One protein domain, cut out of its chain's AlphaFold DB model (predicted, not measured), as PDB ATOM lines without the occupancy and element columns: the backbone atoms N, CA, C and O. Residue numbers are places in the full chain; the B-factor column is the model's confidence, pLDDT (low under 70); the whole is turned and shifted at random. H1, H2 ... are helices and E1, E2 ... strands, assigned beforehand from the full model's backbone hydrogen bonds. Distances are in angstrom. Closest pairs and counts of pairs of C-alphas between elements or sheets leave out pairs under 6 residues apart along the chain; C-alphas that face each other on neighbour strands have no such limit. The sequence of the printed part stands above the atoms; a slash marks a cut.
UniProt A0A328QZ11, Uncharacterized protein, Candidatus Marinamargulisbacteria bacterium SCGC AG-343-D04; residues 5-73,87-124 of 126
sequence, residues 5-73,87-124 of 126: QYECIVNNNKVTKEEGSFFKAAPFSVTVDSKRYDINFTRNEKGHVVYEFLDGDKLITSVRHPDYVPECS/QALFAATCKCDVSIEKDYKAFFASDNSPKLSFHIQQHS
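Overview. This is residues 5 to 73 and 87 to 124 of the 126 residues of an uncharacterized protein of Candidatus Marinamargulisbacteria bacterium SCGC AG-343-D04 (UniProt A0A328QZ11). A single twisted sheet of seven strands bends partway round the short helix H1, which packs on one face of it over E7 and E3, while the other face is bare. H2 packs crosswise on H1, away from the sheet. The printed part has 107 residues, with the order E1 E2 E3 E4 E5 E6 H1 H2 E7 along the chain, and the class is mixed, helices and strands. The sheet is antiparallel throughout, in the order E2 E1 E7 E3 E4 E5 E6, and the last strand fills the place between E1 and E3. The whole is compact, with a radius of gyration of the C-alphas of 13.3 A and spans of 39 by 31 by 25 A.

Arrangement. E1, residues 5 to 11, and E2, residues 14 to 20, form a hairpin, with N 9 and O 17 at 2.8 A. On the other side of E1 is E7, residues 118 to 123, antiparallel at 176 degrees, with N 8 and O 120 at 2.9 A. E7 is also the antiparallel neighbour of E3, residues 28 to 32, with N 31 and O 119 at 2.8 A. E3, E4 of residues 35 to 43, E5 of residues 49 to 55 and E6 of residues 58 to 64 form a meander, each strand the antiparallel neighbour of the one before; N 37 and O 30 are 2.8 A apart, N 40 and O 52 2.9 A, and N 53 and O 61 2.9 A. E2 and E6 are the edge strands. H1, residues 87 to 95, is on the sheet at a height of 8.2 A, over E7 and E3, slantwise to the strands at 43 degrees to E3 on the local plane. Its closest C-alphas to E7 are those of Ala 88 and Phe 118, 6.6 A apart. H2, residues 102 to 109, is not on the sheet; it touches H1 about perpendicular, at 76 degrees, with the closest C-alphas those of Cys 94 and Lys 105, 5.8 A. In H1 and H2 every O i to N i+4 pair is within hydrogen-bond range.

Along the chain. E1 begins at C-alpha 5 (-27.684, 14.099, 32.014) and is 20.6 A long; E2 is 17.9 A and E3 13.5 A. E4, the longest strand by residues, measures 25.5 A, E5 19.8 A and E6 18.0 A. H1 begins at C-alpha 87 (-33.559, -7.254, 41.229) and is 12.2 A long; H2 is 10.4 A. E7, 16.6 A long, ends at C-alpha 123 (-26.156, 14.052, 36.818).

Size, cuts and confidence. The C-alphas of Thr 16 and Lys 46, 39.9 A apart, are the two farthest apart. Residues 74 to 86 are not printed, and C-alphas 73 and 87 are 10.2 A apart across this cut. Of the links that are printed whole, none is long. The mean pLDDT of the printed part is 90.9, and no printed residue is under 70.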
ATOM      1  N   GLN A   5     -28.096  14.682  33.285       89.62
ATOM      2  CA  GLN A   5     -27.684  14.099  32.014       89.62
ATOM      3  C   GLN A   5     -28.758  13.149  31.490       89.62
ATOM      4  O   GLN A   5     -29.006  13.135  30.289       89.62
ATOM      5  N   TYR A   6     -29.348  12.350  32.381       92.44
ATOM      6  CA  TYR A   6     -30.336  11.329  32.055       92.44
ATOM      7  C   TYR A   6     -31.280  11.115  33.241       92.44
ATOM      8  O   TYR A   6     -30.843  11.080  34.395       92.44
ATOM      9  N   GLU A   7     -32.564  10.951  32.949       95.12
ATOM     10  CA  GLU A   7     -33.608  10.609  33.910       95.12
ATOM     11  C   GLU A   7     -34.552   9.579  33.286       95.12
ATOM     12  O   GLU A   7     -35.045   9.777  32.175       95.12
ATOM     13  N   CYS A   8     -34.834   8.487  33.993       95.25
ATOM     14  CA  CYS A   8     -35.763   7.465  33.521       95.25
ATOM     15  C   CYS A   8     -36.589   6.889  34.666       95.25
ATOM     16  O   CYS A   8     -36.043   6.438  35.669       95.25
ATOM     17  N   ILE A   9     -37.912   6.890  34.513       96.25
ATOM     18  CA  ILE A   9     -38.858   6.335  35.479       96.25
ATOM     19  C   ILE A   9     -39.533   5.125  34.847       96.25
ATOM     20  O   ILE A   9     -40.198   5.235  33.812       96.25
ATOM     21  N   VAL A  10     -39.399   3.985  35.516       95.75
ATOM     22  CA  VAL A  10     -40.053   2.727  35.172       95.75
ATOM     23  C   VAL A  10     -41.059   2.391  36.265       95.75
ATOM     24  O   VAL A  10     -40.709   2.335  37.438       95.75
ATOM     25  N   ASN A  11     -42.306   2.145  35.875       95.38
ATOM     26  CA  ASN A  11     -43.386   1.708  36.751       95.38
ATOM     27  C   ASN A  11     -43.930   0.367  36.253       95.38
ATOM     28  O   ASN A  11     -44.475   0.286  35.151       95.38
ATOM     29  N   ASN A  12     -43.801  -0.688  37.059       93.31
ATOM     30  CA  ASN A  12     -44.222  -2.052  36.722       93.31
ATOM     31  C   ASN A  12     -43.700  -2.515  35.346       93.31
ATOM     32  O   ASN A  12     -44.472  -2.979  34.502       93.31
ATOM     33  N   ASN A  13     -42.395  -2.351  35.117       91.31
ATOM     34  CA  ASN A  13     -41.673  -2.631  33.864       91.31
ATOM     35  C   ASN A  13     -42.069  -1.747  32.665       91.31
ATOM     36  O   ASN A  13     -41.610  -1.985  31.550       91.31
ATOM     37  N   LYS A  14     -42.894  -0.709  32.860       91.62
ATOM     38  CA  LYS A  14     -43.245   0.258  31.810       91.62
ATOM     39  C   LYS A  14     -42.515   1.574  32.021       91.62
ATOM     40  O   LYS A  14     -42.618   2.174  33.086       91.62
ATOM     41  N   VAL A  15     -41.828   2.050  30.989       93.94
ATOM     42  CA  VAL A  15     -41.224   3.387  30.994       93.94
ATOM     43  C   VAL A  15     -42.344   4.429  30.977       93.94
ATOM     44  O   VAL A  15     -43.141   4.467  30.042       93.94
ATOM     45  N   THR A  16     -42.423   5.256  32.017       95.25
ATOM     46  CA  THR A  16     -43.401   6.354  32.120       95.25
ATOM     47  C   THR A  16     -42.778   7.724  31.895       95.25
ATOM     48  O   THR A  16     -43.497   8.675  31.609       95.25
ATOM     49  N   LYS A  17     -41.455   7.833  32.040       93.06
ATOM     50  CA  LYS A  17     -40.683   9.045  31.764       93.06
ATOM     51  C   LYS A  17     -39.281   8.643  31.320       93.06
ATOM     52  O   LYS A  17     -38.683   7.789  31.962       93.06
ATOM     53  N   GLU A  18     -38.769   9.258  30.263       92.94
ATOM     54  CA  GLU A  18     -37.377   9.118  29.828       92.94
ATOM     55  C   GLU A  18     -36.943  10.447  29.195       92.94
ATOM     56  O   GLU A  18     -37.509  10.874  28.191       92.94
ATOM     57  N   GLU A  19     -36.006  11.141  29.839       91.62
ATOM     58  CA  GLU A  19     -35.567  12.495  29.487       91.62
ATOM     59  C   GLU A  19     -34.041  12.635  29.610       91.62
ATOM     60  O   GLU A  19     -33.377  11.890  30.331       91.62
ATOM     61  N   GLY A  20     -33.484  13.637  28.924       84.44
ATOM     62  CA  GLY A  20     -32.050  13.917  28.905       84.44
ATOM     63  C   GLY A  20     -31.348  13.427  27.636       84.44
ATOM     64  O   GLY A  20     -31.963  13.165  26.606       84.44
ATOM     65  N   SER A  21     -30.022  13.385  27.698       77.69
ATOM     66  CA  SER A  21     -29.136  12.874  26.647       77.69
ATOM     67  C   SER A  21     -28.878  11.369  26.820       77.69
ATOM     68  O   SER A  21     -29.406  10.736  27.727       77.69
ATOM     69  N   PHE A  22     -28.028  10.782  25.968       79.81
ATOM     70  CA  PHE A  22     -27.598   9.384  26.103       79.81
ATOM     71  C   PHE A  22     -26.963   9.113  27.483       79.81
ATOM     72  O   PHE A  22     -26.155   9.923  27.964       79.81
ATOM     73  N   PHE A  23     -27.323   7.976  28.093       85.44
ATOM     74  CA  PHE A  23     -26.749   7.494  29.351       85.44
ATOM     75  C   PHE A  23     -25.257   7.193  29.175       85.44
ATOM     76  O   PHE A  23     -24.858   6.518  28.230       85.44
ATOM     77  N   LYS A  24     -24.405   7.682  30.077       85.31
ATOM     78  CA  LYS A  24     -22.954   7.443  30.011       85.31
ATOM     79  C   LYS A  24     -22.523   6.409  31.044       85.31
ATOM     80  O   LYS A  24     -23.100   6.347  32.122       85.31
ATOM     81  N   ALA A  25     -21.467   5.651  30.749       82.75
ATOM     82  CA  ALA A  25     -20.820   4.765  31.719       82.75
ATOM     83  C   ALA A  25     -20.112   5.588  32.812       82.75
ATOM     84  O   ALA A  25     -18.919   5.878  32.721       82.75
ATOM     85  N   ALA A  26     -20.885   6.052  33.788       87.94
ATOM     86  CA  ALA A  26     -20.466   6.959  34.842       87.94
ATOM     87  C   ALA A  26     -21.434   6.855  36.037       87.94
ATOM     88  O   ALA A  26     -22.547   6.365  35.843       87.94
ATOM     89  N   PRO A  27     -21.049   7.319  37.244       92.25
ATOM     90  CA  PRO A  27     -21.900   7.246  38.428       92.25
ATOM     91  C   PRO A  27     -23.331   7.747  38.209       92.25
ATOM     92  O   PRO A  27     -23.565   8.764  37.550       92.25
ATOM     93  N   PHE A  28     -24.288   7.026  38.779       94.62
ATOM     94  CA  PHE A  28     -25.712   7.336  38.713       94.62
ATOM     95  C   PHE A  28     -26.411   6.828  39.971       94.62
ATOM     96  O   PHE A  28     -25.833   6.101  40.772       94.62
ATOM     97  N   SER A  29     -27.665   7.219  40.150       96.38
ATOM     98  CA  SER A  29     -28.481   6.783  41.279       96.38
ATOM     99  C   SER A  29     -29.744   6.095  40.794       96.38
ATOM    100  O   SER A  29     -30.288   6.435  39.740       96.38
ATOM    101  N   VAL A  30     -30.203   5.120  41.571       97.56
ATOM    102  CA  VAL A  30     -31.462   4.413  41.352       97.56
ATOM    103  C   VAL A  30     -32.291   4.531  42.618       97.56
ATOM    104  O   VAL A  30     -31.825   4.222  43.708       97.56
ATOM    105  N   THR A  31     -33.533   4.974  42.486       97.94
ATOM    106  CA  THR A  31     -34.499   5.000  43.583       97.94
ATOM    107  C   THR A  31     -35.484   3.848  43.420       97.94
ATOM    108  O   THR A  31     -36.111   3.728  42.370       97.94
ATOM    109  N   VAL A  32     -35.631   3.028  44.461       96.50
ATOM    110  CA  VAL A  32     -36.583   1.906  44.554       96.50
ATOM    111  C   VAL A  32     -37.363   2.076  45.855       96.50
ATOM    112  O   VAL A  32     -36.752   2.287  46.899       96.50
ATOM    113  N   ASP A  33     -38.697   2.036  45.808       93.50
ATOM    114  CA  ASP A  33     -39.574   2.206  46.982       93.50
ATOM    115  C   ASP A  33     -39.231   3.434  47.852       93.50
ATOM    116  O   ASP A  33     -39.162   3.370  49.078       93.50
ATOM    117  N   SER A  34     -39.001   4.586  47.210       93.00
ATOM    118  CA  SER A  34     -38.577   5.853  47.846       93.00
ATOM    119  C   SER A  34     -37.190   5.840  48.500       93.00
ATOM    120  O   SER A  34     -36.786   6.836  49.100       93.00
ATOM    121  N   LYS A  35     -36.434   4.748  48.366       96.75
ATOM    122  CA  LYS A  35     -35.067   4.628  48.863       96.75
ATOM    123  C   LYS A  35     -34.068   4.776  47.723       96.75
ATOM    124  O   LYS A  35     -34.190   4.111  46.696       96.75
ATOM    125  N   ARG A  36     -33.088   5.659  47.907       96.88
ATOM    126  CA  ARG A  36     -32.027   5.932  46.935       96.88
ATOM    127  C   ARG A  36     -30.842   4.995  47.152       96.88
ATOM    128  O   ARG A  36     -30.404   4.811  48.282       96.88
ATOM    129  N   TYR A  37     -30.316   4.490  46.047       97.88
ATOM    130  CA  TYR A  37     -29.090   3.713  45.955       97.88
ATOM    131  C   TYR A  37     -28.150   4.403  44.976       97.88
ATOM    132  O   TYR A  37     -28.592   4.869  43.922       97.88
ATOM    133  N   ASP A  38     -26.869   4.460  45.313       96.75
ATOM    134  CA  ASP A  38     -25.854   5.048  44.447       96.75
ATOM    135  C   ASP A  38     -25.048   3.931  43.776       96.75
ATOM    136  O   ASP A  38     -24.636   2.961  44.415       96.75
ATOM    137  N   ILE A  39     -24.869   4.048  42.461       95.19
ATOM    138  CA  ILE A  39     -24.088   3.124  41.649       95.19
ATOM    139  C   ILE A  39     -22.841   3.877  41.205       95.19
ATOM    140  O   ILE A  39     -22.892   4.740  40.325       95.19
ATOM    141  N   ASN A  40     -21.714   3.546  41.826       93.38
ATOM    142  CA  ASN A  40     -20.441   4.207  41.587       93.38
ATOM    143  C   ASN A  40     -19.576   3.408  40.624       93.38
ATOM    144  O   ASN A  40     -19.552   2.182  40.659       93.38
ATOM    145  N   PHE A  41     -18.838   4.119  39.778       88.44
ATOM    146  CA  PHE A  41     -17.881   3.539  38.845       88.44
ATOM    147  C   PHE A  41     -16.469   3.767  39.382       88.44
ATOM    148  O   PHE A  41     -15.981   4.900  39.380       88.44
ATOM    149  N   THR A  42     -15.830   2.715  39.889       90.31
ATOM    150  CA  THR A  42     -14.562   2.813  40.629       90.31
ATOM    151  C   THR A  42     -13.540   1.790  40.133       90.31
ATOM    152  O   THR A  42     -13.789   1.015  39.205       90.31
ATOM    153  N   ARG A  43     -12.333   1.823  40.711       89.06
ATOM    154  CA  ARG A  43     -11.324   0.776  40.540       89.06
ATOM    155  C   ARG A  43     -11.119   0.069  41.869       89.06
ATOM    156  O   ARG A  43     -10.881   0.733  42.873       89.06
ATOM    157  N   ASN A  44     -11.170  -1.255  41.859       86.88
ATOM    158  CA  ASN A  44     -10.875  -2.047  43.047       86.88
ATOM    159  C   ASN A  44      -9.366  -2.049  43.372       86.88
ATOM    160  O   ASN A  44      -8.546  -1.535  42.609       86.88
ATOM    161  N   GLU A  45      -8.981  -2.693  44.477       85.88
ATOM    162  CA  GLU A  45      -7.584  -2.790  44.943       85.88
ATOM    163  C   GLU A  45      -6.623  -3.433  43.926       85.88
ATOM    164  O   GLU A  45      -5.419  -3.198  43.960       85.88
ATOM    165  N   LYS A  46      -7.152  -4.229  42.988       85.62
ATOM    166  CA  LYS A  46      -6.389  -4.864  41.901       85.62
ATOM    167  C   LYS A  46      -6.303  -3.985  40.647       85.62
ATOM    168  O   LYS A  46      -5.756  -4.412  39.636       85.62
ATOM    169  N   GLY A  47      -6.862  -2.776  40.689       84.81
ATOM    170  CA  GLY A  47      -6.912  -1.836  39.571       84.81
ATOM    171  C   GLY A  47      -7.984  -2.148  38.524       84.81
ATOM    172  O   GLY A  47      -8.023  -1.476  37.492       84.81
ATOM    173  N   HIS A  48      -8.857  -3.133  38.758       86.06
ATOM    174  CA  HIS A  48      -9.943  -3.461  37.835       86.06
ATOM    175  C   HIS A  48     -11.110  -2.501  38.008       86.06
ATOM    176  O   HIS A  48     -11.483  -2.156  39.127       86.06
ATOM    177  N   VAL A  49     -11.715  -2.122  36.887       87.38
ATOM    178  CA  VAL A  49     -12.919  -1.295  36.851       87.38
ATOM    179  C   VAL A  49     -14.126  -2.105  37.329       87.38
ATOM    180  O   VAL A  49     -14.365  -3.217  36.848       87.38
ATOM    181  N   VAL A  50     -14.878  -1.537  38.268       91.50
ATOM    182  CA  VAL A  50     -16.063  -2.148  38.877       91.50
ATOM    183  C   VAL A  50     -17.198  -1.135  38.999       91.50
ATOM    184  O   VAL A  50     -16.963   0.074  39.067       91.50
ATOM    185  N   TYR A  51     -18.426  -1.648  39.053       93.12
ATOM    186  CA  TYR A  51     -19.567  -0.902  39.569       93.12
ATOM    187  C   TYR A  51     -19.863  -1.337  41.001       93.12
ATOM    188  O   TYR A  51     -20.034  -2.526  41.271       93.12
ATOM    189  N   GLU A  52     -19.936  -0.371  41.907       94.81
ATOM    190  CA  GLU A  52     -20.281  -0.566  43.313       94.81
ATOM    191  C   GLU A  52     -21.701  -0.081  43.564       94.81
ATOM    192  O   GLU A  52     -22.041   1.050  43.226       94.81
ATOM    193  N   PHE A  53     -22.522  -0.940  44.161       96.19
ATOM    194  CA  PHE A  53     -23.906  -0.646  44.512       96.19
ATOM    195  C   PHE A  53     -23.962  -0.328  45.999       96.19
ATOM    196  O   PHE A  53     -23.636  -1.181  46.829       96.19
ATOM    197  N   LEU A  54     -24.376   0.890  46.328       97.06
ATOM    198  CA  LEU A  54     -24.341   1.430  47.678       97.06
ATOM    199  C   LEU A  54     -25.750   1.743  48.189       97.06
ATOM    200  O   LEU A  54     -26.571   2.342  47.492       97.06
ATOM    201  N   ASP A  55     -26.002   1.359  49.435       95.12
ATOM    202  CA  ASP A  55     -27.128   1.795  50.256       95.12
ATOM    203  C   ASP A  55     -26.607   2.795  51.298       95.12
ATOM    204  O   ASP A  55     -26.118   2.407  52.365       95.12
ATOM    205  N   GLY A  56     -26.618   4.085  50.949       92.31
ATOM    206  CA  GLY A  56     -25.858   5.098  51.686       92.31
ATOM    207  C   GLY A  56     -24.362   4.778  51.638       92.31
ATOM    208  O   GLY A  56     -23.795   4.653  50.559       92.31
ATOM    209  N   ASP A  57     -23.736   4.579  52.799       92.06
ATOM    210  CA  ASP A  57     -22.317   4.201  52.894       92.06
ATOM    211  C   ASP A  57     -22.087   2.677  52.876       92.06
ATOM    212  O   ASP A  57     -20.949   2.204  52.938       92.06
ATOM    213  N   LYS A  58     -23.156   1.871  52.827       94.56
ATOM    214  CA  LYS A  58     -23.056   0.410  52.881       94.56
ATOM    215  C   LYS A  58     -22.948  -0.185  51.481       94.56
ATOM    216  O   LYS A  58     -23.880  -0.091  50.687       94.56
ATOM    217  N   LEU A  59     -21.860  -0.908  51.224       95.12
ATOM    218  CA  LEU A  59     -21.713  -1.723  50.020       95.12
ATOM    219  C   LEU A  59     -22.693  -2.904  50.031       95.12
ATOM    220  O   LEU A  59     -22.639  -3.757  50.918       95.12
ATOM    221  N   ILE A  60     -23.577  -2.950  49.033       94.75
ATOM    222  CA  ILE A  60     -24.443  -4.099  48.745       94.75
ATOM    223  C   ILE A  60     -23.641  -5.138  47.964       94.75
ATOM    224  O   ILE A  60     -23.585  -6.305  48.340       94.75
ATOM    225  N   THR A  61     -23.034  -4.712  46.853       94.94
ATOM    226  CA  THR A  61     -22.241  -5.578  45.979       94.94
ATOM    227  C   THR A  61     -21.300  -4.766  45.094       94.94
ATOM    228  O   THR A  61     -21.504  -3.569  44.880       94.94
ATOM    229  N   SER A  62     -20.282  -5.435  44.560       93.62
ATOM    230  CA  SER A  62     -19.364  -4.901  43.559       93.62
ATOM    231  C   SER A  62     -19.274  -5.885  42.398       93.62
ATOM    232  O   SER A  62     -18.972  -7.063  42.596       93.62
ATOM    233  N   VAL A  63     -19.554  -5.410  41.186       91.44
ATOM    234  CA  VAL A  63     -19.568  -6.228  39.967       91.44
ATOM    235  C   VAL A  63     -18.518  -5.734  38.984       91.44
ATOM    236  O   VAL A  63     -18.295  -4.534  38.816       91.44
ATOM    237  N   ARG A  64     -17.847  -6.678  38.331       88.56
ATOM    238  CA  ARG A  64     -16.691  -6.420  37.467       88.56
ATOM    239  C   ARG A  64     -17.050  -6.490  35.985       88.56
ATOM    240  O   ARG A  64     -17.976  -7.196  35.596       88.56
ATOM    241  N   HIS A  65     -16.255  -5.803  35.169       80.44
ATOM    242  CA  HIS A  65     -16.230  -5.986  33.717       80.44
ATOM    243  C   HIS A  65     -15.902  -7.459  33.357       80.44
ATOM    244  O   HIS A  65     -15.079  -8.061  34.059       80.44
ATOM    245  N   PRO A  66     -16.469  -8.036  32.276       78.12
ATOM    246  CA  PRO A  66     -17.309  -7.393  31.260       78.12
ATOM    247  C   PRO A  66     -18.802  -7.348  31.558       78.12
ATOM    248  O   PRO A  66     -19.474  -6.440  31.074       78.12
ATOM    249  N   ASP A  67     -19.296  -8.280  32.362       80.00
ATOM    250  CA  ASP A  67     -20.731  -8.552  32.417       80.00
ATOM    251  C   ASP A  67     -21.472  -7.648  33.408       80.00
ATOM    252  O   ASP A  67     -22.660  -7.391  33.233       80.00
ATOM    253  N   TYR A  68     -20.771  -7.115  34.417       85.25
ATOM    254  CA  TYR A  68     -21.330  -6.253  35.465       85.25
ATOM    255  C   TYR A  68     -22.577  -6.843  36.150       85.25
ATOM    256  O   TYR A  68     -23.516  -6.126  36.503       85.25
ATOM    257  N   VAL A  69     -22.559  -8.157  36.380       88.94
ATOM    258  CA  VAL A  69     -23.567  -8.899  37.148       88.94
ATOM    259  C   VAL A  69     -22.901  -9.773  38.220       88.94
ATOM    260  O   VAL A  69     -21.711 -10.081  38.099       88.94
ATOM    261  N   PRO A  70     -23.619 -10.162  39.289       89.12
ATOM    262  CA  PRO A  70     -23.140 -11.143  40.254       89.12
ATOM    263  C   PRO A  70     -23.127 -12.551  39.645       89.12
ATOM    264  O   PRO A  70     -23.818 -12.830  38.668       89.12
ATOM    265  N   GLU A  71     -22.380 -13.466  40.263       90.25
ATOM    266  CA  GLU A  71     -22.319 -14.880  39.866       90.25
ATOM    267  C   GLU A  71     -23.563 -15.658  40.365       90.25
ATOM    268  O   GLU A  71     -23.454 -16.596  41.150       90.25
ATOM    269  N   CYS A  72     -24.762 -15.235  39.947       91.81
ATOM    270  CA  CYS A  72     -26.047 -15.907  40.198       91.81
ATOM    271  C   CYS A  72     -27.075 -15.589  39.103       91.81
ATOM    272  O   CYS A  72     -26.868 -14.668  38.306       91.81
ATOM    273  N   SER A  73     -28.207 -16.299  39.084       92.88
ATOM    274  CA  SER A  73     -29.295 -15.976  38.154       92.88
ATOM    275  C   SER A  73     -30.042 -14.696  38.567       92.88
ATOM    276  O   SER A  73     -29.981 -14.262  39.724       92.88
ATOM    277  N   GLN A  87     -32.951  -7.071  42.551       95.25
ATOM    278  CA  GLN A  87     -33.559  -7.254  41.229       95.25
ATOM    279  C   GLN A  87     -33.883  -5.927  40.537       95.25
ATOM    280  O   GLN A  87     -33.581  -5.769  39.359       95.25
ATOM    281  N   ALA A  88     -34.442  -4.950  41.257       95.88
ATOM    282  CA  ALA A  88     -34.739  -3.631  40.697       95.88
ATOM    283  C   ALA A  88     -33.462  -2.867  40.306       95.88
ATOM    284  O   ALA A  88     -33.425  -2.226  39.257       95.88
ATOM    285  N   LEU A  89     -32.400  -2.975  41.110       95.88
ATOM    286  CA  LEU A  89     -31.108  -2.348  40.821       95.88
ATOM    287  C   LEU A  89     -30.461  -2.930  39.558       95.88
ATOM    288  O   LEU A  89     -29.989  -2.174  38.711       95.88
ATOM    289  N   PHE A  90     -30.481  -4.253  39.388       95.00
ATOM    290  CA  PHE A  90     -29.944  -4.895  38.183       95.00
ATOM    291  C   PHE A  90     -30.856  -4.740  36.959       95.00
ATOM    292  O   PHE A  90     -30.362  -4.630  35.839       95.00
ATOM    293  N   ALA A  91     -32.173  -4.633  37.141       94.38
ATOM    294  CA  ALA A  91     -33.076  -4.247  36.059       94.38
ATOM    295  C   ALA A  91     -32.766  -2.828  35.553       94.38
ATOM    296  O   ALA A  91     -32.737  -2.591  34.343       94.38
ATOM    297  N   ALA A  92     -32.463  -1.895  36.463       94.25
ATOM    298  CA  ALA A  92     -32.050  -0.541  36.111       94.25
ATOM    299  C   ALA A  92     -30.717  -0.520  35.342       94.25
ATOM    300  O   ALA A  92     -30.601   0.187  34.341       94.25
ATOM    301  N   THR A  93     -29.729  -1.331  35.741       92.69
ATOM    302  CA  THR A  93     -28.454  -1.416  35.005       92.69
ATOM    303  C   THR A  93     -28.620  -2.038  33.619       92.69
ATOM    304  O   THR A  93     -27.976  -1.582  32.676       92.69
ATOM    305  N   CYS A  94     -29.516  -3.017  33.459       91.94
ATOM    306  CA  CYS A  94     -29.871  -3.566  32.150       91.94
ATOM    307  C   CYS A  94     -30.572  -2.525  31.265       91.94
ATOM    308  O   CYS A  94     -30.245  -2.415  30.086       91.94
ATOM    309  N   LYS A  95     -31.493  -1.725  31.827       91.81
ATOM    310  CA  LYS A  95     -32.191  -0.641  31.109       91.81
ATOM    311  C   LYS A  95     -31.229   0.439  30.600       91.81
ATOM    312  O   LYS A  95     -31.480   1.017  29.548       91.81
ATOM    313  N   CYS A  96     -30.139   0.691  31.320       89.12
ATOM    314  CA  CYS A  96     -29.092   1.635  30.923       89.12
ATOM    315  C   CYS A  96     -27.965   1.015  30.080       89.12
ATOM    316  O   CYS A  96     -26.954   1.680  29.863       89.12
ATOM    317  N   ASP A  97     -28.093  -0.246  29.653       86.56
ATOM    318  CA  ASP A  97     -27.047  -0.998  28.943       86.56
ATOM    319  C   ASP A  97     -25.692  -1.050  29.684       86.56
ATOM    320  O   ASP A  97     -24.640  -1.232  29.072       86.56
ATOM    321  N   VAL A  98     -25.710  -0.923  31.017       83.19
ATOM    322  CA  VAL A  98     -24.525  -1.080  31.873       83.19
ATOM    323  C   VAL A  98     -24.165  -2.552  32.002       83.19
ATOM    324  O   VAL A  98     -23.024  -2.928  31.748       83.19
ATOM    325  N   SER A  99     -25.139  -3.386  32.375       79.38
ATOM    326  CA  SER A  99     -24.994  -4.832  32.238       79.38
ATOM    327  C   SER A  99     -25.248  -5.202  30.782       79.38
ATOM    328  O   SER A  99     -26.240  -4.774  30.187       79.38
ATOM    329  N   ILE A 100     -24.341  -5.982  30.203       79.38
ATOM    330  CA  ILE A 100     -24.459  -6.525  28.843       79.38
ATOM    331  C   ILE A 100     -24.764  -8.024  28.844       79.38
ATOM    332  O   ILE A 100     -24.846  -8.627  27.772       79.38
ATOM    333  N   GLU A 101     -24.942  -8.607  30.030       87.88
ATOM    334  CA  GLU A 101     -25.241 -10.022  30.194       87.88
ATOM    335  C   GLU A 101     -26.632 -10.318  29.599       87.88
ATOM    336  O   GLU A 101     -27.622  -9.622  29.857       87.88
ATOM    337  N   LYS A 102     -26.680 -11.298  28.692       88.44
ATOM    338  CA  LYS A 102     -27.839 -11.542  27.829       88.44
ATOM    339  C   LYS A 102     -28.988 -12.173  28.594       88.44
ATOM    340  O   LYS A 102     -30.133 -11.813  28.318       88.44
ATOM    341  N   ASP A 103     -28.697 -13.070  29.525       90.88
ATOM    342  CA  ASP A 103     -29.715 -13.780  30.292       90.88
ATOM    343  C   ASP A 103     -30.436 -12.816  31.240       90.88
ATOM    344  O   ASP A 103     -31.663 -12.826  31.316       90.88
ATOM    345  N   TYR A 104     -29.711 -11.881  31.857       91.81
ATOM    346  CA  TYR A 104     -30.277 -10.798  32.661       91.81
ATOM    347  C   TYR A 104     -31.168  -9.882  31.822       91.81
ATOM    348  O   TYR A 104     -32.306  -9.598  32.208       91.81
ATOM    349  N   LYS A 105     -30.695  -9.446  30.646       90.75
ATOM    350  CA  LYS A 105     -31.512  -8.625  29.739       90.75
ATOM    351  C   LYS A 105     -32.774  -9.358  29.293       90.75
ATOM    352  O   LYS A 105     -33.850  -8.764  29.303       90.75
ATOM    353  N   ALA A 106     -32.657 -10.632  28.925       91.56
ATOM    354  CA  ALA A 106     -33.789 -11.456  28.515       91.56
ATOM    355  C   ALA A 106     -34.784 -11.657  29.665       91.56
ATOM    356  O   ALA A 106     -35.993 -11.528  29.459       91.56
ATOM    357  N   PHE A 107     -34.285 -11.904  30.877       92.81
ATOM    358  CA  PHE A 107     -35.103 -12.062  32.070       92.81
ATOM    359  C   PHE A 107     -35.933 -10.809  32.350       92.81
ATOM    360  O   PHE A 107     -37.155 -10.899  32.433       92.81
ATOM    361  N   PHE A 108     -35.308  -9.629  32.427       91.06
ATOM    362  CA  PHE A 108     -36.022  -8.385  32.744       91.06
ATOM    363  C   PHE A 108     -36.881  -7.844  31.590       91.06
ATOM    364  O   PHE A 108     -37.787  -7.048  31.835       91.06
ATOM    365  N   ALA A 109     -36.643  -8.282  30.350       87.62
ATOM    366  CA  ALA A 109     -37.491  -7.965  29.199       87.62
ATOM    367  C   ALA A 109     -38.692  -8.918  29.035       87.62
ATOM    368  O   ALA A 109     -39.611  -8.612  28.276       87.62
ATOM    369  N   SER A 110     -38.695 -10.068  29.716       89.19
ATOM    370  CA  SER A 110     -39.746 -11.084  29.606       89.19
ATOM    371  C   SER A 110     -41.079 -10.616  30.197       89.19
ATOM    372  O   SER A 110     -41.115  -9.960  31.239       89.19
ATOM    373  N   ASP A 111     -42.203 -11.032  29.606       81.56
ATOM    374  CA  ASP A 111     -43.547 -10.753  30.138       81.56
ATOM    375  C   ASP A 111     -43.787 -11.378  31.523       81.56
ATOM    376  O   ASP A 111     -44.558 -10.839  32.328       81.56
ATOM    377  N   ASN A 112     -43.078 -12.475  31.813       82.94
ATOM    378  CA  ASN A 112     -43.120 -13.205  33.083       82.94
ATOM    379  C   ASN A 112     -42.189 -12.615  34.154       82.94
ATOM    380  O   ASN A 112     -42.117 -13.149  35.261       82.94
ATOM    381  N   SER A 113     -41.463 -11.540  33.837       86.12
ATOM    382  CA  SER A 113     -40.586 -10.874  34.796       86.12
ATOM    383  C   SER A 113     -41.367 -10.306  35.991       86.12
ATOM    384  O   SER A 113     -42.522  -9.872  35.838       86.12
ATOM    385  N   PRO A 114     -40.743 -10.246  37.185       88.00
ATOM    386  CA  PRO A 114     -41.285  -9.502  38.315       88.00
ATOM    387  C   PRO A 114     -41.637  -8.073  37.893       88.00
ATOM    388  O   PRO A 114     -40.889  -7.444  37.145       88.00
ATOM    389  N   LYS A 115     -42.775  -7.541  38.355       91.88
ATOM    390  CA  LYS A 115     -43.143  -6.141  38.097       91.88
ATOM    391  C   LYS A 115     -42.305  -5.242  39.000       91.88
ATOM    392  O   LYS A 115     -42.553  -5.162  40.197       91.88
ATOM    393  N   LEU A 116     -41.308  -4.591  38.412       93.88
ATOM    394  CA  LEU A 116     -40.354  -3.734  39.103       93.88
ATOM    395  C   LEU A 116     -40.648  -2.270  38.775       93.88
ATOM    396  O   LEU A 116     -41.005  -1.922  37.644       93.88
ATOM    397  N   SER A 117     -40.495  -1.412  39.780       96.19
ATOM    398  CA  SER A 117     -40.602   0.038  39.629       96.19
ATOM    399  C   SER A 117     -39.352   0.692  40.194       96.19
ATOM    400  O   SER A 117     -38.921   0.362  41.299       96.19
ATOM    401  N   PHE A 118     -38.748   1.590  39.425       97.00
ATOM    402  CA  PHE A 118     -37.518   2.270  39.801       97.00
ATOM    403  C   PHE A 118     -37.352   3.580  39.034       97.00
ATOM    404  O   PHE A 118     -37.915   3.782  37.957       97.00
ATOM    405  N   HIS A 119     -36.547   4.476  39.593       97.50
ATOM    406  CA  HIS A 119     -36.227   5.770  39.008       97.50
ATOM    407  C   HIS A 119     -34.712   5.940  38.918       97.50
ATOM    408  O   HIS A 119     -34.024   5.924  39.932       97.50
ATOM    409  N   ILE A 120     -34.202   6.097  37.702       96.00
ATOM    410  CA  ILE A 120     -32.789   6.276  37.382       96.00
ATOM    411  C   ILE A 120     -32.512   7.762  37.193       96.00
ATOM    412  O   ILE A 120     -33.210   8.427  36.427       96.00
ATOM    413  N   GLN A 121     -31.461   8.263  37.838       95.25
ATOM    414  CA  GLN A 121     -30.985   9.632  37.667       95.25
ATOM    415  C   GLN A 121     -29.467   9.650  37.497       95.25
ATOM    416  O   GLN A 121     -28.732   9.157  38.356       95.25
ATOM    417  N   GLN A 122     -28.995  10.271  36.420       93.38
ATOM    418  CA  GLN A 122     -27.587  10.567  36.184       93.38
ATOM    419  C   GLN A 122     -27.404  12.080  36.075       93.38
ATOM    420  O   GLN A 122     -28.051  12.741  35.262       93.38
ATOM    421  N   HIS A 123     -26.506  12.635  36.882       88.69
ATOM    422  CA  HIS A 123     -26.156  14.052  36.818       88.69
ATOM    423  C   HIS A 123     -25.197  14.333  35.654       88.69
ATOM    424  O   HIS A 123     -24.410  13.474  35.257       88.69
ATOM    425  N   SER A 124     -25.264  15.542  35.094       81.19
ATOM    426  CA  SER A 124     -24.296  16.003  34.097       81.19
ATOM    427  C   SER A 124     -22.899  16.087  34.703       81.19
ATOM    428  O   SER A 124     -22.700  16.729  35.731       81.19
TER     429      SER A 124